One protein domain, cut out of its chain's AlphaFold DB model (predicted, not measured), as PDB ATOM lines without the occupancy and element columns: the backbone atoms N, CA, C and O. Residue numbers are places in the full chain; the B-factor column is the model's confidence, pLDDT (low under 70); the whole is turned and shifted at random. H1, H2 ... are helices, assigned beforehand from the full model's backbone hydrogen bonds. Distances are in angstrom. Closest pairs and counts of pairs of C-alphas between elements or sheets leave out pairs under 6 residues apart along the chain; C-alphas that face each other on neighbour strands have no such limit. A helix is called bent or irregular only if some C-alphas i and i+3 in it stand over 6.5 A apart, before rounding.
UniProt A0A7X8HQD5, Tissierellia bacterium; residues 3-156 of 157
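What this domain is: This is residues 3 to 156 of the 157 residues of a protein of Tissierellia bacterium (UniProt A0A7X8HQD5). An elongated bundle of helices: H2 and H3 follow each other at an angle through the middle, with the long hairpin of H4 and H5 packed on them, and H6 running beside them apart from that hairpin. H1 folds onto the first part of H2 at one end, and H7 runs back along H6, its last residues reaching out at the other end. The printed part has 154 residues with seven named helices, H1 to H7 in chain order, and no named strand; its class is all helix. It is compact, with a radius of gyration of the C-alphas of 16.3 A, and spans 55 by 30 by 25 A.

How they stand to each other: H1, residues 3 to 17, touches H2, residues 23 to 37, a hairpin at a steep tilt of 44 degrees; their closest C-alphas, of Gly 10 and Ser 25, are 4.3 A apart. H2 is the hub, touching four helices. H3, residues 39 to 51, is close to H2 but not clearly touching. H4, residues 55 to 75, forms a hairpin with H3, closest at the C-alphas of Gly 44 and Leu 57, 4.6 A. H5, residues 77 to 99, forms a hairpin with H4, which it touches with residues 78 to 80 alone, the closest C-alphas being those of Ala 72 and Val 79, 5.7 A. H5 runs the same way as H2 at a shallow tilt of 24 degrees; the closest C-alphas, of Phe 24 and Gly 78, are 4.3 A apart. H6, residues 106 to 127, touches H3, closest at the C-alphas of Ala 39 and Gly 116, 4.4 A, and is apart from H4 and H5. H7, residues 139 to 155, forms a hairpin with H6 at a shallow tilt of 17 degrees, opposite ways; the C-alphas of Met 112 and Ile 142 come closest, 5.4 A. H2 to H6 make a bundle, helices set together. In H1, H2, H3, H4 and H6 each O i to N i+4 pair is within hydrogen-bond range; in H5 13 of 19 are, in H7 9 of 13.

Where its parts are: H1 begins at C-alpha 3 (89.140, 57.494, 84.532). H4, 29.0 A long, has a kink of 30 degrees near residue 69. H5 measures 36.1 A and H6 31.7 A. H7, 26.1 A, is only just irregular, with C-alphas 142 and 145 6.8 A apart; it ends at C-alpha 155 (74.013, 49.662, 113.934).

The domain as a whole: The two farthest C-alphas, of Arg 19 and Gly 156, are 56.7 A apart. The printed part has no cut. The link from H6 to H7, 11 residues, is long. Mean pLDDT of the printed part is 80.5; 13 residues are under 70, among them 18 to 22.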
ATOM      1  N   GLU A   3      88.933  56.807  85.810       70.25
ATOM      2  CA  GLU A   3      89.140  57.494  84.532       70.25
ATOM      3  C   GLU A   3      90.519  57.215  83.908       70.25
ATOM      4  O   GLU A   3      90.612  56.979  82.715       70.25
ATOM      5  N   VAL A   4      91.583  57.139  84.718       75.88
ATOM      6  CA  VAL A   4      92.939  56.805  84.237       75.88
ATOM      7  C   VAL A   4      93.025  55.342  83.796       75.88
ATOM      8  O   VAL A   4      93.708  55.036  82.826       75.88
ATOM      9  N   LYS A   5      92.318  54.436  84.486       79.88
ATOM     10  CA  LYS A   5      92.246  53.023  84.086       79.88
ATOM     11  C   LYS A   5      91.441  52.857  82.798       79.88
ATOM     12  O   LYS A   5      91.866  52.117  81.924       79.88
ATOM     13  N   LEU A   6      90.317  53.562  82.667       76.56
ATOM     14  CA  LEU A   6      89.526  53.585  81.436       76.56
ATOM     15  C   LEU A   6      90.320  54.195  80.275       76.56
ATOM     16  O   LEU A   6      90.257  53.658  79.180       76.56
ATOM     17  N   ASP A   7      91.112  55.242  80.511       78.06
ATOM     18  CA  ASP A   7      92.008  55.828  79.503       78.06
ATOM     19  C   ASP A   7      93.111  54.849  79.070       78.06
ATOM     20  O   ASP A   7      93.398  54.727  77.881       78.06
ATOM     21  N   GLN A   8      93.691  54.093  80.009       80.62
ATOM     22  CA  GLN A   8      94.656  53.030  79.703       80.62
ATOM     23  C   GLN A   8      94.021  51.894  78.892       80.62
ATOM     24  O   GLN A   8      94.572  51.504  77.868       80.62
ATOM     25  N   ILE A   9      92.842  51.413  79.302       79.81
ATOM     26  CA  ILE A   9      92.078  50.388  78.574       79.81
ATOM     27  C   ILE A   9      91.690  50.900  77.181       79.81
ATOM     28  O   ILE A   9      91.809  50.175  76.197       79.81
ATOM     29  N   GLY A  10      91.277  52.165  77.084       74.81
ATOM     30  CA  GLY A  10      90.953  52.832  75.828       74.81
ATOM     31  C   GLY A  10      92.154  52.910  74.891       74.81
ATOM     32  O   GLY A  10      92.007  52.608  73.714       74.81
ATOM     33  N   LYS A  11      93.348  53.217  75.412       77.62
ATOM     34  CA  LYS A  11      94.613  53.224  74.652       77.62
ATOM     35  C   LYS A  11      95.071  51.827  74.233       77.62
ATOM     36  O   LYS A  11      95.590  51.665  73.133       77.62
ATOM     37  N   GLU A  12      94.878  50.810  75.070       78.50
ATOM     38  CA  GLU A  12      95.170  49.421  74.695       78.50
ATOM     39  C   GLU A  12      94.223  48.929  73.596       78.50
ATOM     40  O   GLU A  12      94.677  48.343  72.609       78.50
ATOM     41  N   LEU A  13      92.924  49.211  73.724       72.81
ATOM     42  CA  LEU A  13      91.930  48.937  72.685       72.81
ATOM     43  C   LEU A  13      92.218  49.738  71.415       72.81
ATOM     44  O   LEU A  13      92.120  49.182  70.325       72.81
ATOM     45  N   GLU A  14      92.640  50.997  71.539       73.25
ATOM     46  CA  GLU A  14      93.097  51.809  70.415       73.25
ATOM     47  C   GLU A  14      94.275  51.123  69.729       73.25
ATOM     48  O   GLU A  14      94.175  50.836  68.552       73.25
ATOM     49  N   SER A  15      95.326  50.715  70.442       72.62
ATOM     50  CA  SER A  15      96.487  50.056  69.820       72.62
ATOM     51  C   SER A  15      96.151  48.775  69.035       72.62
ATOM     52  O   SER A  15      96.881  48.404  68.117       72.62
ATOM     53  N   ARG A  16      95.044  48.100  69.383       70.81
ATOM     54  CA  ARG A  16      94.593  46.850  68.750       70.81
ATOM     55  C   ARG A  16      93.536  47.051  67.662       70.81
ATOM     56  O   ARG A  16      93.522  46.290  66.698       70.81
ATOM     57  N   PHE A  17      92.650  48.036  67.814       70.12
ATOM     58  CA  PHE A  17      91.464  48.230  66.966       70.12
ATOM     59  C   PHE A  17      91.387  49.620  66.321       70.12
ATOM     60  O   PHE A  17      90.803  49.775  65.248       70.12
ATOM     61  N   GLY A  18      91.984  50.632  66.941       60.31
ATOM     62  CA  GLY A  18      92.159  51.968  66.385       60.31
ATOM     63  C   GLY A  18      93.468  52.025  65.607       60.31
ATOM     64  O   GLY A  18      94.548  51.902  66.161       60.31
ATOM     65  N   ARG A  19      93.421  52.233  64.297       62.22
ATOM     66  CA  ARG A  19      94.617  52.359  63.440       62.22
ATOM     67  C   ARG A  19      95.436  53.648  63.719       62.22
ATOM     68  O   ARG A  19      95.770  54.358  62.780       62.22
ATOM     69  N   GLY A  20      95.717  53.983  64.983       57.69
ATOM     70  CA  GLY A  20      96.433  55.181  65.435       57.69
ATOM     71  C   GLY A  20      95.577  56.443  65.619       57.69
ATOM     72  O   GLY A  20      96.130  57.537  65.579       57.69
ATOM     73  N   ASN A  21      94.251  56.322  65.772       59.59
ATOM     74  CA  ASN A  21      93.350  57.474  65.923       59.59
ATOM     75  C   ASN A  21      93.035  57.775  67.395       59.59
ATOM     76  O   ASN A  21      92.227  57.073  68.007       59.59
ATOM     77  N   SER A  22      93.550  58.905  67.889       64.94
ATOM     78  CA  SER A  22      93.350  59.410  69.259       64.94
ATOM     79  C   SER A  22      91.884  59.627  69.653       64.94
ATOM     80  O   SER A  22      91.551  59.661  70.839       64.94
ATOM     81  N   ASP A  23      90.994  59.781  68.672       70.62
ATOM     82  CA  ASP A  23      89.559  59.951  68.911       70.62
ATOM     83  C   ASP A  23      88.890  58.663  69.406       70.62
ATOM     84  O   ASP A  23      87.888  58.729  70.114       70.62
ATOM     85  N   PHE A  24      89.478  57.491  69.128       80.12
ATOM     86  CA  PHE A  24      88.935  56.207  69.569       80.12
ATOM     87  C   PHE A  24      88.892  56.099  71.097       80.12
ATOM     88  O   PHE A  24      87.828  55.848  71.667       80.12
ATOM     89  N   SER A  25      90.034  56.307  71.764       78.88
ATOM     90  CA  SER A  25      90.108  56.201  73.224       78.88
ATOM     91  C   SER A  25      89.219  57.254  73.887       78.88
ATOM     92  O   SER A  25      88.476  56.953  74.822       78.88
ATOM     93  N   LYS A  26      89.187  58.471  73.329       79.62
ATOM     94  CA  LYS A  26      88.316  59.550  73.804       79.62
ATOM     95  C   LYS A  26      86.833  59.178  73.704       79.62
ATOM     96  O   LYS A  26      86.118  59.313  74.692       79.62
ATOM     97  N   GLY A  27      86.384  58.663  72.559       84.56
ATOM     98  CA  GLY A  27      85.002  58.221  72.362       84.56
ATOM     99  C   GLY A  27      84.605  57.082  73.299       84.56
ATOM    100  O   GLY A  27      83.541  57.141  73.913       84.56
ATOM    101  N   PHE A  28      85.483  56.090  73.477       85.75
ATOM    102  CA  PHE A  28      85.278  54.999  74.434       85.75
ATOM    103  C   PHE A  28      85.117  55.517  75.867       85.75
ATOM    104  O   PHE A  28      84.126  55.199  76.529       85.75
ATOM    105  N   VAL A  29      86.068  56.323  76.353       83.88
ATOM    106  CA  VAL A  29      86.064  56.819  77.736       83.88
ATOM    107  C   VAL A  29      84.852  57.713  77.975       83.88
ATOM    108  O   VAL A  29      84.116  57.491  78.935       83.88
ATOM    109  N   THR A  30      84.598  58.685  77.099       83.44
ATOM    110  CA  THR A  30      83.479  59.620  77.261       83.44
ATOM    111  C   THR A  30      82.133  58.896  77.233       83.44
ATOM    112  O   THR A  30      81.342  59.086  78.155       83.44
ATOM    113  N   ALA A  31      81.886  58.016  76.257       88.38
ATOM    114  CA  ALA A  31      80.631  57.263  76.191       88.38
ATOM    115  C   ALA A  31      80.439  56.357  77.419       88.38
ATOM    116  O   ALA A  31      79.375  56.369  78.033       88.38
ATOM    117  N   SER A  32      81.489  55.648  77.847       88.38
ATOM    118  CA  SER A  32      81.437  54.783  79.035       88.38
ATOM    119  C   SER A  32      81.075  55.561  80.298       88.38
ATOM    120  O   SER A  32      80.260  55.107  81.099       88.38
ATOM    121  N   LEU A  33      81.656  56.749  80.479       83.44
ATOM    122  CA  LEU A  33      81.385  57.597  81.636       83.44
ATOM    123  C   LEU A  33      79.971  58.181  81.612       83.44
ATOM    124  O   LEU A  33      79.311  58.204  82.650       83.44
ATOM    125  N   ILE A  34      79.488  58.621  80.448       85.44
ATOM    126  CA  ILE A  34      78.117  59.127  80.301       85.44
ATOM    127  C   ILE A  34      77.119  58.021  80.642       85.44
ATOM    128  O   ILE A  34      76.262  58.218  81.502       85.44
ATOM    129  N   TYR A  35      77.273  56.843  80.035       89.19
ATOM    130  CA  TYR A  35      76.339  55.735  80.219       89.19
ATOM    131  C   TYR A  35      76.366  55.148  81.632       89.19
ATOM    132  O   TYR A  35      75.314  54.777  82.144       89.19
ATOM    133  N   CYS A  36      77.532  55.084  82.288       85.69
ATOM    134  CA  CYS A  36      77.643  54.522  83.642       85.69
ATOM    135  C   CYS A  36      77.337  55.532  84.760       85.69
ATOM    136  O   CYS A  36      76.897  55.135  85.835       85.69
ATOM    137  N   SER A  37      77.576  56.832  84.552       81.38
ATOM    138  CA  SER A  37      77.271  57.849  85.577       81.38
ATOM    139  C   SER A  37      75.794  58.245  85.621       81.38
ATOM    140  O   SER A  37      75.363  58.903  86.569       81.38
ATOM    141  N   GLY A  38      75.021  57.842  84.609       77.69
ATOM    142  CA  GLY A  38      73.595  58.101  84.525       77.69
ATOM    143  C   GLY A  38      72.853  57.628  85.774       77.69
ATOM    144  O   GLY A  38      72.921  56.452  86.123       77.69
ATOM    145  N   ALA A  39      72.071  58.504  86.412       74.31
ATOM    146  CA  ALA A  39      71.207  58.116  87.531       74.31
ATOM    147  C   ALA A  39      70.292  56.932  87.157       74.31
ATOM    148  O   ALA A  39      70.125  55.998  87.937       74.31
ATOM    149  N   MET A  40      69.785  56.916  85.919       80.44
ATOM    150  CA  MET A  40      68.963  55.824  85.384       80.44
ATOM    151  C   MET A  40      69.718  54.504  85.191       80.44
ATOM    152  O   MET A  40      69.074  53.461  85.214       80.44
ATOM    153  N   ALA A  41      71.046  54.517  85.039       85.50
ATOM    154  CA  ALA A  41      71.838  53.287  84.959       85.50
ATOM    155  C   ALA A  41      71.809  52.543  86.301       85.50
ATOM    156  O   ALA A  41      71.615  51.333  86.364       85.50
ATOM    157  N   ILE A  42      71.922  53.296  87.397       82.38
ATOM    158  CA  ILE A  42      71.872  52.752  88.754       82.38
ATOM    159  C   ILE A  42      70.437  52.398  89.121       82.38
ATOM    160  O   ILE A  42      70.164  51.249  89.445       82.38
ATOM    161  N   VAL A  43      69.509  53.356  89.040       79.31
ATOM    162  CA  VAL A  43      68.104  53.129  89.415       79.31
ATOM    163  C   VAL A  43      67.494  52.016  88.579       79.31
ATOM    164  O   VAL A  43      66.860  51.134  89.138       79.31
ATOM    165  N   GLY A  44      67.736  52.001  87.266       85.56
ATOM    166  CA  GLY A  44      67.226  50.959  86.382       85.56
ATOM    167  C   GLY A  44      67.782  49.575  86.714       85.56
ATOM    168  O   GLY A  44      67.016  48.615  86.764       85.56
ATOM    169  N   ALA A  45      69.086  49.460  87.001       87.50
ATOM    170  CA  ALA A  45      69.689  48.192  87.418       87.50
ATOM    171  C   ALA A  45      69.184  47.731  88.798       87.50
ATOM    172  O   ALA A  45      68.961  46.538  89.013       87.50
ATOM    173  N   LEU A  46      68.949  48.671  89.720       83.62
ATOM    174  CA  LEU A  46      68.381  48.393  91.038       83.62
ATOM    175  C   LEU A  46      66.913  47.970  90.957       83.62
ATOM    176  O   LEU A  46      66.561  46.929  91.498       83.62
ATOM    177  N   GLU A  47      66.054  48.713  90.260       81.81
ATOM    178  CA  GLU A  47      64.642  48.354  90.061       81.81
ATOM    179  C   GLU A  47      64.501  46.992  89.372       81.81
ATOM    180  O   GLU A  47      63.668  46.174  89.774       81.81
ATOM    181  N   SER A  48      65.364  46.714  88.395       86.75
ATOM    182  CA  SER A  48      65.423  45.423  87.717       86.75
ATOM    183  C   SER A  48      65.806  44.290  88.677       86.75
ATOM    184  O   SER A  48      65.097  43.286  88.738       86.75
ATOM    185  N   GLY A  49      66.857  44.451  89.489       84.25
ATOM    186  CA  GLY A  49      67.281  43.424  90.451       84.25
ATOM    187  C   GLY A  49      66.337  43.251  91.655       84.25
ATOM    188  O   GLY A  49      66.125  42.138  92.144       84.25
ATOM    189  N   LEU A  50      65.731  44.335  92.143       82.12
ATOM    190  CA  LEU A  50      64.869  44.323  93.328       82.12
ATOM    191  C   LEU A  50      63.441  43.889  93.004       82.12
ATOM    192  O   LEU A  50      62.919  42.962  93.636       82.12
ATOM    193  N   LEU A  51      62.828  44.567  92.031       82.06
ATOM    194  CA  LEU A  51      61.401  44.495  91.715       82.06
ATOM    195  C   LEU A  51      61.114  43.630  90.482       82.06
ATOM    196  O   LEU A  51      59.951  43.379  90.177       82.06
ATOM    197  N   GLY A  52      62.146  43.206  89.743       82.38
ATOM    198  CA  GLY A  52      61.967  42.560  88.441       82.38
ATOM    199  C   GLY A  52      61.386  43.506  87.384       82.38
ATOM    200  O   GLY A  52      60.908  43.048  86.346       82.38
ATOM    201  N   ASN A  53      61.397  44.819  87.639       84.75
ATOM    202  CA  ASN A  53      60.877  45.825  86.726       84.75
ATOM    203  C   ASN A  53      62.010  46.373  85.855       84.75
ATOM    204  O   ASN A  53      62.934  47.016  86.344       84.75
ATOM    205  N   HIS A  54      61.916  46.130  84.552       90.38
ATOM    206  CA  HIS A  54      62.952  46.472  83.578       90.38
ATOM    207  C   HIS A  54      62.612  47.724  82.761       90.38
ATOM    208  O   HIS A  54      63.389  48.110  81.891       90.38
ATOM    209  N   ASN A  55      61.467  48.369  83.012       87.50
ATOM    210  CA  ASN A  55      60.972  49.474  82.184       87.50
ATOM    211  C   ASN A  55      61.976  50.633  82.107       87.50
ATOM    212  O   ASN A  55      62.257  51.140  81.022       87.50
ATOM    213  N   THR A  56      62.569  51.002  83.241       87.19
ATOM    214  CA  THR A  56      63.583  52.061  83.320       87.19
ATOM    215  C   THR A  56      64.849  51.690  82.548       87.19
ATOM    216  O   THR A  56      65.393  52.514  81.813       87.19
ATOM    217  N   LEU A  57      65.290  50.430  82.638       88.31
ATOM    218  CA  LEU A  57      66.481  49.945  81.938       88.31
ATOM    219  C   LEU A  57      66.251  49.845  80.417       88.31
ATOM    220  O   LEU A  57      67.148  50.166  79.638       88.31
ATOM    221  N   PHE A  58      65.036  49.498  79.974       91.25
ATOM    222  CA  PHE A  58      64.650  49.542  78.556       91.25
ATOM    223  C   PHE A  58      64.578  50.970  78.009       91.25
ATOM    224  O   PHE A  58      65.067  51.235  76.905       91.25
ATOM    225  N   ALA A  59      64.020  51.906  78.783       89.50
ATOM    226  CA  ALA A  59      64.014  53.319  78.417       89.50
ATOM    227  C   ALA A  59      65.451  53.845  78.265       89.50
ATOM    228  O   ALA A  59      65.789  54.451  77.247       89.50
ATOM    229  N   LYS A  60      66.327  53.522  79.225       89.81
ATOM    230  CA  LYS A  60      67.752  53.870  79.192       89.81
ATOM    231  C   LYS A  60      68.476  53.249  77.999       89.81
ATOM    232  O   LYS A  60      69.160  53.961  77.280       89.81
ATOM    233  N   SER A  61      68.262  51.965  77.721       91.25
ATOM    234  CA  SER A  61      68.873  51.279  76.570       91.25
ATOM    235  C   SER A  61      68.500  51.936  75.236       91.25
ATOM    236  O   SER A  61      69.328  52.039  74.333       91.25
ATOM    237  N   THR A  62      67.266  52.433  75.121       92.88
ATOM    238  CA  THR A  62      66.822  53.192  73.942       92.88
ATOM    239  C   THR A  62      67.557  54.531  73.832       92.88
ATOM    240  O   THR A  62      68.016  54.894  72.748       92.88
ATOM    241  N   LEU A  63      67.723  55.251  74.949       90.19
ATOM    242  CA  LEU A  63      68.478  56.510  74.993       90.19
ATOM    243  C   LEU A  63      69.966  56.300  74.676       90.19
ATOM    244  O   LEU A  63      70.533  57.051  73.881       90.19
ATOM    245  N   ASP A  64      70.590  55.266  75.235       91.38
ATOM    246  CA  ASP A  64      71.975  54.889  74.943       91.38
ATOM    247  C   ASP A  64      72.142  54.529  73.463       91.38
ATOM    248  O   ASP A  64      73.079  54.989  72.817       91.38
ATOM    249  N   GLY A  65      71.190  53.790  72.886       91.44
ATOM    250  CA  GLY A  65      71.169  53.475  71.458       91.44
ATOM    251  C   GLY A  65      71.158  54.732  70.585       91.44
ATOM    252  O   GLY A  65      72.025  54.893  69.727       91.44
ATOM    253  N   ILE A  66      70.239  55.666  70.841       92.94
ATOM    254  CA  ILE A  66      70.140  56.925  70.081       92.94
ATOM    255  C   ILE A  66      71.402  57.781  70.263       92.94
ATOM    256  O   ILE A  66      71.977  58.270  69.289       92.94
ATOM    257  N   THR A  67      71.867  57.951  71.502       90.31
ATOM    258  CA  THR A  67      73.057  58.766  71.798       90.31
ATOM    259  C   THR A  67      74.341  58.139  71.268       90.31
ATOM    260  O   THR A  67      75.244  58.875  70.881       90.31
ATOM    261  N   SER A  68      74.422  56.809  71.164       91.88
ATOM    262  CA  SER A  68      75.593  56.122  70.609       91.88
ATOM    263  C   SER A  68      75.802  56.447  69.135       91.88
ATOM    264  O   SER A  68      76.940  56.607  68.712       91.88
ATOM    265  N   ILE A  69      74.722  56.640  68.367       91.88
ATOM    266  CA  ILE A  69      74.789  57.065  66.962       91.88
ATOM    267  C   ILE A  69      75.377  58.480  66.879       91.88
ATOM    268  O   ILE A  69      76.281  58.744  66.084       91.88
ATOM    269  N   ILE A  70      74.908  59.380  67.747       90.44
ATOM    270  CA  ILE A  70      75.384  60.768  67.819       90.44
ATOM    271  C   ILE A  70      76.862  60.795  68.225       90.44
ATOM    272  O   ILE A  70      77.688  61.389  67.530       90.44
ATOM    273  N   PHE A  71      77.232  60.102  69.302       87.19
ATOM    274  CA  PHE A  71      78.615  60.049  69.764       87.19
ATOM    275  C   PHE A  71      79.528  59.336  68.773       87.19
ATOM    276  O   PHE A  71      80.639  59.806  68.566       87.19
ATOM    277  N   ALA A  72      79.082  58.275  68.099       88.94
ATOM    278  CA  ALA A  72      79.885  57.601  67.082       88.94
ATOM    279  C   ALA A  72      80.172  58.517  65.884       88.94
ATOM    280  O   ALA A  72      81.274  58.480  65.339       88.94
ATOM    281  N   SER A  73      79.226  59.388  65.513       88.25
ATOM    282  CA  SER A  73      79.436  60.372  64.442       88.25
ATOM    283  C   SER A  73      80.455  61.462  64.804       88.25
ATOM    284  O   SER A  73      81.128  61.985  63.923       88.25
ATOM    285  N   THR A  74      80.590  61.790  66.096       84.69
ATOM    286  CA  THR A  74      81.437  62.900  66.577       84.69
ATOM    287  C   THR A  74      82.784  62.430  67.139       84.69
ATOM    288  O   THR A  74      83.790  63.116  67.001       84.69
ATOM    289  N   MET A  75      82.810  61.269  67.797       80.44
ATOM    290  CA  MET A  75      83.951  60.707  68.535       80.44
ATOM    291  C   MET A  75      84.422  59.358  67.957       80.44
ATOM    292  O   MET A  75      85.333  58.729  68.489       80.44
ATOM    293  N   GLY A  76      83.814  58.894  66.863       84.44
ATOM    294  CA  GLY A  76      84.248  57.718  66.116       84.44
ATOM    295  C   GLY A  76      83.837  56.370  66.717       84.44
ATOM    296  O   GLY A  76      83.010  56.251  67.617       84.44
ATOM    297  N   HIS A  77      84.449  55.310  66.189       82.12
ATOM    298  CA  HIS A  77      84.055  53.919  66.436       82.12
ATOM    299  C   HIS A  77      84.361  53.414  67.857       82.12
ATOM    300  O   HIS A  77      83.918  52.328  68.218       82.12
ATOM    301  N   GLY A  78      85.081  54.184  68.683       83.12
ATOM    302  CA  GLY A  78      85.378  53.820  70.076       83.12
ATOM    303  C   GLY A  78      84.133  53.686  70.958       83.12
ATOM    304  O   GLY A  78      84.148  52.949  71.940       83.12
ATOM    305  N   VAL A  79      83.025  54.326  70.571       88.56
ATOM    306  CA  VAL A  79      81.751  54.304  71.307       88.56
ATOM    307  C   VAL A  79      81.169  52.894  71.432       88.56
ATOM    308  O   VAL A  79      80.599  52.569  72.470       88.56
ATOM    309  N   ILE A  80      81.365  52.017  70.440       89.31
ATOM    310  CA  ILE A  80      80.822  50.647  70.487       89.31
ATOM    311  C   ILE A  80      81.379  49.847  71.674       89.31
ATOM    312  O   ILE A  80      80.685  49.025  72.268       89.31
ATOM    313  N   PHE A  81      82.622  50.133  72.068       87.94
ATOM    314  CA  PHE A  81      83.281  49.452  73.176       87.94
ATOM    315  C   PHE A  81      82.740  49.890  74.539       87.94
ATOM    316  O   PHE A  81      82.951  49.172  75.513       87.94
ATOM    317  N   ALA A  82      81.991  50.998  74.616       89.25
ATOM    318  CA  ALA A  82      81.332  51.434  75.846       89.25
ATOM    319  C   ALA A  82      80.237  50.458  76.316       89.25
ATOM    320  O   ALA A  82      79.901  50.447  77.498       89.25
ATOM    321  N   ALA A  83      79.742  49.573  75.443       90.31
ATOM    322  CA  ALA A  83      78.824  48.506  75.839       90.31
ATOM    323  C   ALA A  83      79.426  47.570  76.907       90.31
ATOM    324  O   ALA A  83      78.704  47.078  77.769       90.31
ATOM    325  N   ILE A  84      80.748  47.353  76.888       90.62
ATOM    326  CA  ILE A  84      81.445  46.477  77.843       90.62
ATOM    327  C   ILE A  84      81.374  47.035  79.276       90.62
ATOM    328  O   ILE A  84      80.859  46.334  80.150       90.62
ATOM    329  N   PRO A  85      81.858  48.260  79.568       88.19
ATOM    330  CA  PRO A  85      81.768  48.814  80.912       88.19
ATOM    331  C   PRO A  85      80.323  49.013  81.364       88.19
ATOM    332  O   PRO A  85      80.053  48.778  82.537       88.19
ATOM    333  N   VAL A  86      79.396  49.365  80.464       91.25
ATOM    334  CA  VAL A  86      77.967  49.479  80.804       91.25
ATOM    335  C   VAL A  86      77.406  48.144  81.279       91.25
ATOM    336  O   VAL A  86      76.820  48.080  82.357       91.25
ATOM    337  N   LEU A  87      77.654  47.064  80.533       91.75
ATOM    338  CA  LEU A  87      77.176  45.728  80.886       91.75
ATOM    339  C   LEU A  87      77.774  45.245  82.209       91.75
ATOM    340  O   LEU A  87      77.056  44.704  83.048       91.75
ATOM    341  N   ILE A  88      79.075  45.461  82.420       91.19
ATOM    342  CA  ILE A  88      79.738  45.101  83.680       91.19
ATOM    343  C   ILE A  88      79.151  45.908  84.841       91.19
ATOM    344  O   ILE A  88      78.869  45.341  85.893       91.19
ATOM    345  N   TYR A  89      78.965  47.215  84.665       88.50
ATOM    346  CA  TYR A  89      78.494  48.109  85.717       88.50
ATOM    347  C   TYR A  89      77.041  47.821  86.107       88.50
ATOM    348  O   TYR A  89      76.759  47.535  87.269       88.50
ATOM    349  N   GLU A  90      76.122  47.827  85.141       90.06
ATOM    350  CA  GLU A  90      74.697  47.595  85.395       90.06
ATOM    351  C   GLU A  90      74.422  46.147  85.799       90.06
ATOM    352  O   GLU A  90      73.643  45.904  86.720       90.06
ATOM    353  N   GLY A  91      75.112  45.184  85.181       89.62
ATOM    354  CA  GLY A  91      75.001  43.771  85.537       89.62
ATOM    355  C   GLY A  91      75.488  43.486  86.958       89.62
ATOM    356  O   GLY A  91      74.820  42.772  87.707       89.62
ATOM    357  N   ALA A  92      76.608  44.088  87.375       89.19
ATOM    358  CA  ALA A  92      77.096  43.958  88.747       89.19
ATOM    359  C   ALA A  92      76.126  44.579  89.761       89.19
ATOM    360  O   ALA A  92      75.894  43.996  90.824       89.19
ATOM    361  N   ILE A  93      75.535  45.734  89.437       86.94
ATOM    362  CA  ILE A  93      74.544  46.398  90.292       86.94
ATOM    363  C   ILE A  93      73.278  45.546  90.409       86.94
ATOM    364  O   ILE A  93      72.836  45.287  91.526       86.94
ATOM    365  N   MET A  94      72.737  45.054  89.294       88.19
ATOM    366  CA  MET A  94      71.564  44.176  89.277       88.19
ATOM    367  C   MET A  94      71.792  42.922  90.134       88.19
ATOM    368  O   MET A  94      70.953  42.582  90.968       88.19
ATOM    369  N   PHE A  95      72.944  42.262  89.972       87.31
ATOM    370  CA  PHE A  95      73.294  41.065  90.741       87.31
ATOM    371  C   PHE A  95      73.525  41.359  92.230       87.31
ATOM    372  O   PHE A  95      73.203  40.547  93.090       87.31
ATOM    373  N   SER A  96      74.068  42.528  92.564       82.94
ATOM    374  CA  SER A  96      74.238  42.933  93.965       82.94
ATOM    375  C   SER A  96      72.898  43.297  94.609       82.94
ATOM    376  O   SER A  96      72.666  42.999  95.779       82.94
ATOM    377  N   ALA A  97      71.990  43.907  93.847       82.88
ATOM    378  CA  ALA A  97      70.671  44.314  94.316       82.88
ATOM    379  C   ALA A  97      69.788  43.116  94.677       82.88
ATOM    380  O   ALA A  97      69.092  43.155  95.689       82.88
ATOM    381  N   THR A  98      69.850  42.024  93.907       81.06
ATOM    382  CA  THR A  98      69.117  40.791  94.240       81.06
ATOM    383  C   THR A  98      69.559  40.185  95.573       81.06
ATOM    384  O   THR A  98      68.730  39.578  96.247       81.06
ATOM    385  N   LEU A  99      70.824  40.373  95.972       79.75
ATOM    386  CA  LEU A  99      71.374  39.905  97.251       79.75
ATOM    387  C   LEU A  99      71.097  40.866  98.419       79.75
ATOM    388  O   LEU A  99      70.972  40.423  99.555       79.75
ATOM    389  N   LEU A 100      71.006  42.172  98.152       76.62
ATOM    390  CA  LEU A 100      70.936  43.237  99.163       76.62
ATOM    391  C   LEU A 100      69.540  43.879  99.280       76.62
ATOM    392  O   LEU A 100      69.431  45.051  99.646       76.62
ATOM    393  N   LYS A 101      68.468  43.133  98.976       72.31
ATOM    394  CA  LYS A 101      67.092  43.667  98.916       72.31
ATOM    395  C   LYS A 101      66.667  44.435 100.170       72.31
ATOM    396  O   LYS A 101      66.035  45.479 100.046       72.31
ATOM    397  N   ASP A 102      67.070  43.967 101.346       70.75
ATOM    398  CA  ASP A 102      66.665  44.548 102.632       70.75
ATOM    399  C   ASP A 102      67.347  45.892 102.945       70.75
ATOM    400  O   ASP A 102      66.876  46.657 103.785       70.75
ATOM    401  N   VAL A 103      68.447  46.210 102.258       68.62
ATOM    402  CA  VAL A 103      69.235  47.434 102.475       68.62
ATOM    403  C   VAL A 103      68.844  48.540 101.491       68.62
ATOM    404  O   VAL A 103      68.994  49.730 101.780       68.62
ATOM    405  N   LEU A 104      68.330  48.176 100.315       67.06
ATOM    406  CA  LEU A 104      67.991  49.124  99.256       67.06
ATOM    407  C   LEU A 104      66.590  49.712  99.448       67.06
ATOM    408  O   LEU A 104      65.640  49.433  98.721       67.06
ATOM    409  N   VAL A 105      66.496  50.580 100.451       74.25
ATOM    410  CA  VAL A 105      65.302  51.367 100.766       74.25
ATOM    411  C   VAL A 105      65.129  52.487  99.725       74.25
ATOM    412  O   VAL A 105      66.134  53.026  99.254       74.25
ATOM    413  N   PRO A 106      63.895  52.928  99.399       74.69
ATOM    414  CA  PRO A 106      63.655  54.031  98.461       74.69
ATOM    415  C   PRO A 106      64.489  55.299  98.715       74.69
ATOM    416  O   PRO A 106      64.890  55.971  97.768       74.69
ATOM    417  N   GLY A 107      64.812  55.598  99.980       75.50
ATOM    418  CA  GLY A 107      65.699  56.710 100.339       75.50
ATOM    419  C   GLY A 107      67.126  56.561  99.794       75.50
ATOM    420  O   GLY A 107      67.689  57.527  99.298       75.50
ATOM    421  N   VAL A 108      67.691  55.349  99.799       75.31
ATOM    422  CA  VAL A 108      69.023  55.074  99.229       75.31
ATOM    423  C   VAL A 108      69.015  55.313  97.725       75.31
ATOM    424  O   VAL A 108      69.917  55.952  97.192       75.31
ATOM    425  N   ILE A 109      67.970  54.837  97.048       77.00
ATOM    426  CA  ILE A 109      67.812  54.983  95.598       77.00
ATOM    427  C   ILE A 109      67.741  56.469  95.221       77.00
ATOM    428  O   ILE A 109      68.396  56.891  94.265       77.00
ATOM    429  N   LEU A 110      67.008  57.276  95.995       81.69
ATOM    430  CA  LEU A 110      66.906  58.720  95.785       81.69
ATOM    431  C   LEU A 110      68.269  59.419  95.915       81.69
ATOM    432  O   LEU A 110      68.660  60.163  95.017       81.69
ATOM    433  N   GLU A 111      69.013  59.140  96.987       81.62
ATOM    434  CA  GLU A 111      70.338  59.732  97.222       81.62
ATOM    435  C   GLU A 111      71.345  59.321  96.137       81.62
ATOM    436  O   GLU A 111      72.059  60.161  95.585       81.62
ATOM    437  N   MET A 112      71.365  58.041  95.748       80.56
ATOM    438  CA  MET A 112      72.217  57.560  94.651       80.56
ATOM    439  C   MET A 112      71.864  58.234  93.315       80.56
ATOM    440  O   MET A 112      72.760  58.587  92.543       80.56
ATOM    441  N   SER A 113      70.573  58.467  93.059       79.88
ATOM    442  CA  SER A 113      70.097  59.179  91.864       79.88
ATOM    443  C   SER A 113      70.545  60.636  91.844       79.88
ATOM    444  O   SER A 113      70.973  61.135  90.803       79.88
ATOM    445  N   ALA A 114      70.477  61.314  92.993       83.06
ATOM    446  CA  ALA A 114      70.910  62.699  93.133       83.06
ATOM    447  C   ALA A 114      72.411  62.845  92.836       83.06
ATOM    448  O   ALA A 114      72.805  63.717  92.057       83.06
ATOM    449  N   VAL A 115      73.242  61.942  93.374       83.31
ATOM    450  CA  VAL A 115      74.684  61.913  93.075       83.31
ATOM    451  C   VAL A 115      74.924  61.659  91.584       83.31
ATOM    452  O   VAL A 115      75.704  62.384  90.965       83.31
ATOM    453  N   GLY A 116      74.224  60.693  90.979       77.81
ATOM    454  CA  GLY A 116      74.308  60.420  89.539       77.81
ATOM    455  C   GLY A 116      73.968  61.641  88.675       77.81
ATOM    456  O   GLY A 116      74.707  61.974  87.750       77.81
ATOM    457  N   GLY A 117      72.907  62.380  89.012       80.75
ATOM    458  CA  GLY A 117      72.525  63.606  88.298       80.75
ATOM    459  C   GLY A 117      73.610  64.693  88.317       80.75
ATOM    460  O   GLY A 117      73.882  65.316  87.288       80.75
ATOM    461  N   ILE A 118      74.286  64.879  89.456       84.62
ATOM    462  CA  ILE A 118      75.412  65.823  89.585       84.62
ATOM    463  C   ILE A 118      76.597  65.386  88.711       84.62
ATOM    464  O   ILE A 118      77.252  66.226  88.089       84.62
ATOM    465  N   LEU A 119      76.866  64.081  88.618       80.19
ATOM    466  CA  LEU A 119      77.926  63.555  87.754       80.19
ATOM    467  C   LEU A 119      77.630  63.806  86.273       80.19
ATOM    468  O   LEU A 119      78.510  64.276  85.557       80.19
ATOM    469  N   ILE A 120      76.396  63.587  85.813       80.44
ATOM    470  CA  ILE A 120      76.012  63.900  84.425       80.44
ATOM    471  C   ILE A 120      76.247  65.387  84.127       80.44
ATOM    472  O   ILE A 120      76.823  65.725  83.092       80.44
ATOM    473  N   MET A 121      75.867  66.277  85.050       83.69
ATOM    474  CA  MET A 121      76.125  67.715  84.910       83.69
ATOM    475  C   MET A 121      77.632  68.006  84.795       83.69
ATOM    476  O   MET A 121      78.046  68.773  83.925       83.69
ATOM    477  N   GLY A 122      78.462  67.352  85.613       82.12
ATOM    478  CA  GLY A 122      79.921  67.462  85.543       82.12
ATOM    479  C   GLY A 122      80.507  67.003  84.203       82.12
ATOM    480  O   GLY A 122      81.388  67.668  83.662       82.12
ATOM    481  N   ILE A 123      79.992  65.911  83.628       79.00
ATOM    482  CA  ILE A 123      80.400  65.441  82.294       79.00
ATOM    483  C   ILE A 123      79.974  66.433  81.206       79.00
ATOM    484  O   ILE A 123      80.759  66.720  80.307       79.00
ATOM    485  N   GLY A 124      78.772  67.010  81.302       78.94
ATOM    486  CA  GLY A 124      78.321  68.051  80.375       78.94
ATOM    487  C   GLY A 124      79.269  69.256  80.334       78.94
ATOM    488  O   GLY A 124      79.602  69.743  79.256       78.94
ATOM    489  N   ILE A 125      79.774  69.690  81.494       84.00
ATOM    490  CA  ILE A 125      80.761  70.780  81.600       84.00
ATOM    491  C   ILE A 125      82.109  70.399  80.960       84.00
ATOM    492  O   ILE A 125      82.731  71.247  80.312       84.00
ATOM    493  N   ASP A 126      82.552  69.146  81.114       79.81
ATOM    494  CA  ASP A 126      83.788  68.642  80.495       79.81
ATOM    495  C   ASP A 126      83.667  68.571  78.963       79.81
ATOM    496  O   ASP A 126      84.565  69.027  78.253       79.81
ATOM    497  N   ILE A 127      82.526  68.103  78.442       76.25
ATOM    498  CA  ILE A 127      82.242  68.060  76.996       76.25
ATOM    499  C   ILE A 127      82.200  69.468  76.394       76.25
ATOM    500  O   ILE A 127      82.735  69.680  75.306       76.25
ATOM    501  N   LEU A 128      81.612  70.440  77.104       82.69
ATOM    502  CA  LEU A 128      81.587  71.849  76.688       82.69
ATOM    503  C   LEU A 128      82.976  72.513  76.716       82.69
ATOM    504  O   LEU A 128      83.117  73.649  76.269       82.69
ATOM    505  N   GLY A 129      84.001  71.843  77.254       76.75
ATOM    506  CA  GLY A 129      85.370  72.357  77.309       76.75
ATOM    507  C   GLY A 129      85.567  73.521  78.284       76.75
ATOM    508  O   GLY A 129      86.633  74.132  78.290       76.75
ATOM    509  N   ILE A 130      84.570  73.823  79.124       82.31
ATOM    510  CA  ILE A 130      84.622  74.933  80.088       82.31
ATOM    511  C   ILE A 130      85.614  74.603  81.207       82.31
ATOM    512  O   ILE A 130      86.440  75.434  81.587       82.31
ATOM    513  N   ARG A 131      85.545  73.381  81.753       76.12
ATOM    514  CA  ARG A 131      86.463  72.913  82.797       76.12
ATOM    515  C   ARG A 131      86.599  71.397  82.768       76.12
ATOM    516  O   ARG A 131      85.601  70.689  82.781       76.12
ATOM    517  N   LYS A 132      87.843  70.912  82.832       69.31
ATOM    518  CA  LYS A 132      88.152  69.487  82.995       69.31
ATOM    519  C   LYS A 132      87.736  69.002  84.382       69.31
ATOM    520  O   LYS A 132      88.422  69.293  85.365       69.31
ATOM    521  N   ILE A 133      86.629  68.268  84.461       73.56
ATOM    522  CA  ILE A 133      86.151  67.619  85.687       73.56
ATOM    523  C   ILE A 133      86.417  66.119  85.554       73.56
ATOM    524  O   ILE A 133      85.994  65.494  84.591       73.56
ATOM    525  N   LYS A 134      87.135  65.534  86.523       72.00
ATOM    526  CA  LYS A 134      87.480  64.098  86.539       72.00
ATOM    527  C   LYS A 134      86.310  63.251  87.032       72.00
ATOM    528  O   LYS A 134      86.408  62.562  88.055       72.00
ATOM    529  N   THR A 135      85.179  63.358  86.347       69.75
ATOM    530  CA  THR A 135      83.893  62.821  86.793       69.75
ATOM    531  C   THR A 135      83.922  61.301  86.922       69.75
ATOM    532  O   THR A 135      83.291  60.744  87.819       69.75
ATOM    533  N   GLY A 136      84.763  60.612  86.138       68.31
ATOM    534  CA  GLY A 136      84.953  59.168  86.267       68.31
ATOM    535  C   GLY A 136      85.566  58.738  87.597       68.31
ATOM    536  O   GLY A 136      85.300  57.642  88.083       68.31
ATOM    537  N   SER A 137      86.352  59.602  88.243       72.88
ATOM    538  CA  SER A 137      86.893  59.317  89.581       72.88
ATOM    539  C   SER A 137      85.871  59.535  90.700       72.88
ATOM    540  O   SER A 137      86.126  59.105  91.821       72.88
ATOM    541  N   MET A 138      84.733  60.166  90.401       73.25
ATOM    542  CA  MET A 138      83.647  60.423  91.350       73.25
ATOM    543  C   MET A 138      82.535  59.363  91.284       73.25
ATOM    544  O   MET A 138      81.728  59.292  92.206       73.25
ATOM    545  N   ILE A 139      82.537  58.486  90.269       73.50
ATOM    546  CA  ILE A 139      81.620  57.334  90.153       73.50
ATOM    547  C   ILE A 139      81.601  56.449  91.416       73.50
ATOM    548  O   ILE A 139      80.513  56.085  91.855       73.50
ATOM    549  N   PRO A 140      82.738  56.140  92.082       74.19
ATOM    550  CA  PRO A 140      82.711  55.390  93.341       74.19
ATOM    551  C   PRO A 140      81.891  56.074  94.440       74.19
ATOM    552  O   PRO A 140      81.356  55.401  95.315       74.19
ATOM    553  N   GLY A 141      81.768  57.405  94.380       74.69
ATOM    554  CA  GLY A 141      80.983  58.202  95.317       74.69
ATOM    555  C   GLY A 141      79.491  57.875  95.295       74.69
ATOM    556  O   GLY A 141      78.827  58.027  96.315       74.69
ATOM    557  N   ILE A 142      78.974  57.344  94.184       76.25
ATOM    558  CA  ILE A 142      77.573  56.915  94.062       76.25
ATOM    559  C   ILE A 142      77.267  55.765  95.034       76.25
ATOM    560  O   ILE A 142      76.143  55.635  95.498       76.25
ATOM    561  N   PHE A 143      78.256  54.953  95.409       76.31
ATOM    562  CA  PHE A 143      78.053  53.859  96.362       76.31
ATOM    563  C   PHE A 143      78.131  54.305  97.829       76.31
ATOM    564  O   PHE A 143      77.818  53.512  98.716       76.31
ATOM    565  N   ILE A 144      78.505  55.560  98.116       80.31
ATOM    566  CA  ILE A 144      78.601  56.070  99.495       80.31
ATOM    567  C   ILE A 144      77.247  56.016 100.227       80.31
ATOM    568  O   ILE A 144      77.232  55.485 101.338       80.31
ATOM    569  N   PRO A 145      76.111  56.471  99.652       75.94
ATOM    570  CA  PRO A 145      74.797  56.331 100.285       75.94
ATOM    571  C   PRO A 145      74.440  54.880 100.621       75.94
ATOM    572  O   PRO A 145      73.885  54.613 101.684       75.94
ATOM    573  N   LEU A 146      74.808  53.936  99.748       75.50
ATOM    574  CA  LEU A 146      74.573  52.510  99.961       75.50
ATOM    575  C   LEU A 146      75.404  51.985 101.138       75.50
ATOM    576  O   LEU A 146      74.849  51.375 102.045       75.50
ATOM    577  N   ILE A 147      76.705  52.289 101.182       77.44
ATOM    578  CA  ILE A 147      77.587  51.902 102.298       77.44
ATOM    579  C   ILE A 147      77.103  52.519 103.615       77.44
ATOM    580  O   ILE A 147      77.068  51.838 104.638       77.44
ATOM    581  N   TYR A 148      76.695  53.789 103.591       77.19
ATOM    582  CA  TYR A 148      76.171  54.487 104.762       77.19
ATOM    583  C   TYR A 148      74.907  53.810 105.310       77.19
ATOM    584  O   TYR A 148      74.813  53.567 106.512       77.19
ATOM    585  N   PHE A 149      73.961  53.443 104.441       72.06
ATOM    586  CA  PHE A 149      72.738  52.757 104.862       72.06
ATOM    587  C   PHE A 149      72.970  51.313 105.318       72.06
ATOM    588  O   PHE A 149      72.336  50.900 106.286       72.06
ATOM    589  N   VAL A 150      73.906  50.571 104.704       73.25
ATOM    590  CA  VAL A 150      74.358  49.264 105.228       73.25
ATOM    591  C   VAL A 150      74.851  49.428 106.665       73.25
ATOM    592  O   VAL A 150      74.435  48.693 107.557       73.25
ATOM    593  N   PHE A 151      75.717  50.418 106.900       77.44
ATOM    594  CA  PHE A 151      76.306  50.662 108.215       77.44
ATOM    595  C   PHE A 151      75.247  51.063 109.244       77.44
ATOM    596  O   PHE A 151      75.260  50.574 110.372       77.44
ATOM    597  N   ARG A 152      74.299  51.910 108.835       76.00
ATOM    598  CA  ARG A 152      73.164  52.330 109.659       76.00
ATOM    599  C   ARG A 152      72.274  51.140 110.042       76.00
ATOM    600  O   ARG A 152      71.971  50.960 111.216       76.00
ATOM    601  N   SER A 153      71.922  50.298 109.068       68.81
ATOM    602  CA  SER A 153      71.116  49.091 109.285       68.81
ATOM    603  C   SER A 153      71.804  48.107 110.239       68.81
ATOM    604  O   SER A 153      71.149  47.559 111.123       68.81
ATOM    605  N   PHE A 154      73.129  47.950 110.136       68.12
ATOM    606  CA  PHE A 154      73.917  47.099 111.036       68.12
ATOM    607  C   PHE A 154      74.026  47.660 112.466       68.12
ATOM    608  O   PHE A 154      74.126  46.893 113.421       68.12
ATOM    609  N   LEU A 155      73.990  48.989 112.628       73.25
ATOM    610  CA  LEU A 155      74.013  49.662 113.934       73.25
ATOM    611  C   LEU A 155      72.640  49.737 114.626       73.25
ATOM    612  O   LEU A 155      72.587  50.124 115.792       73.25
ATOM    613  N   GLY A 156      71.547  49.359 113.951       58.75
ATOM    614  CA  GLY A 156      70.208  49.291 114.548       58.75
ATOM    615  C   GLY A 156      69.581  50.647 114.915       58.75
ATOM    616  O   GLY A 156      68.756  50.694 115.827       58.75
TER     617      GLY A 156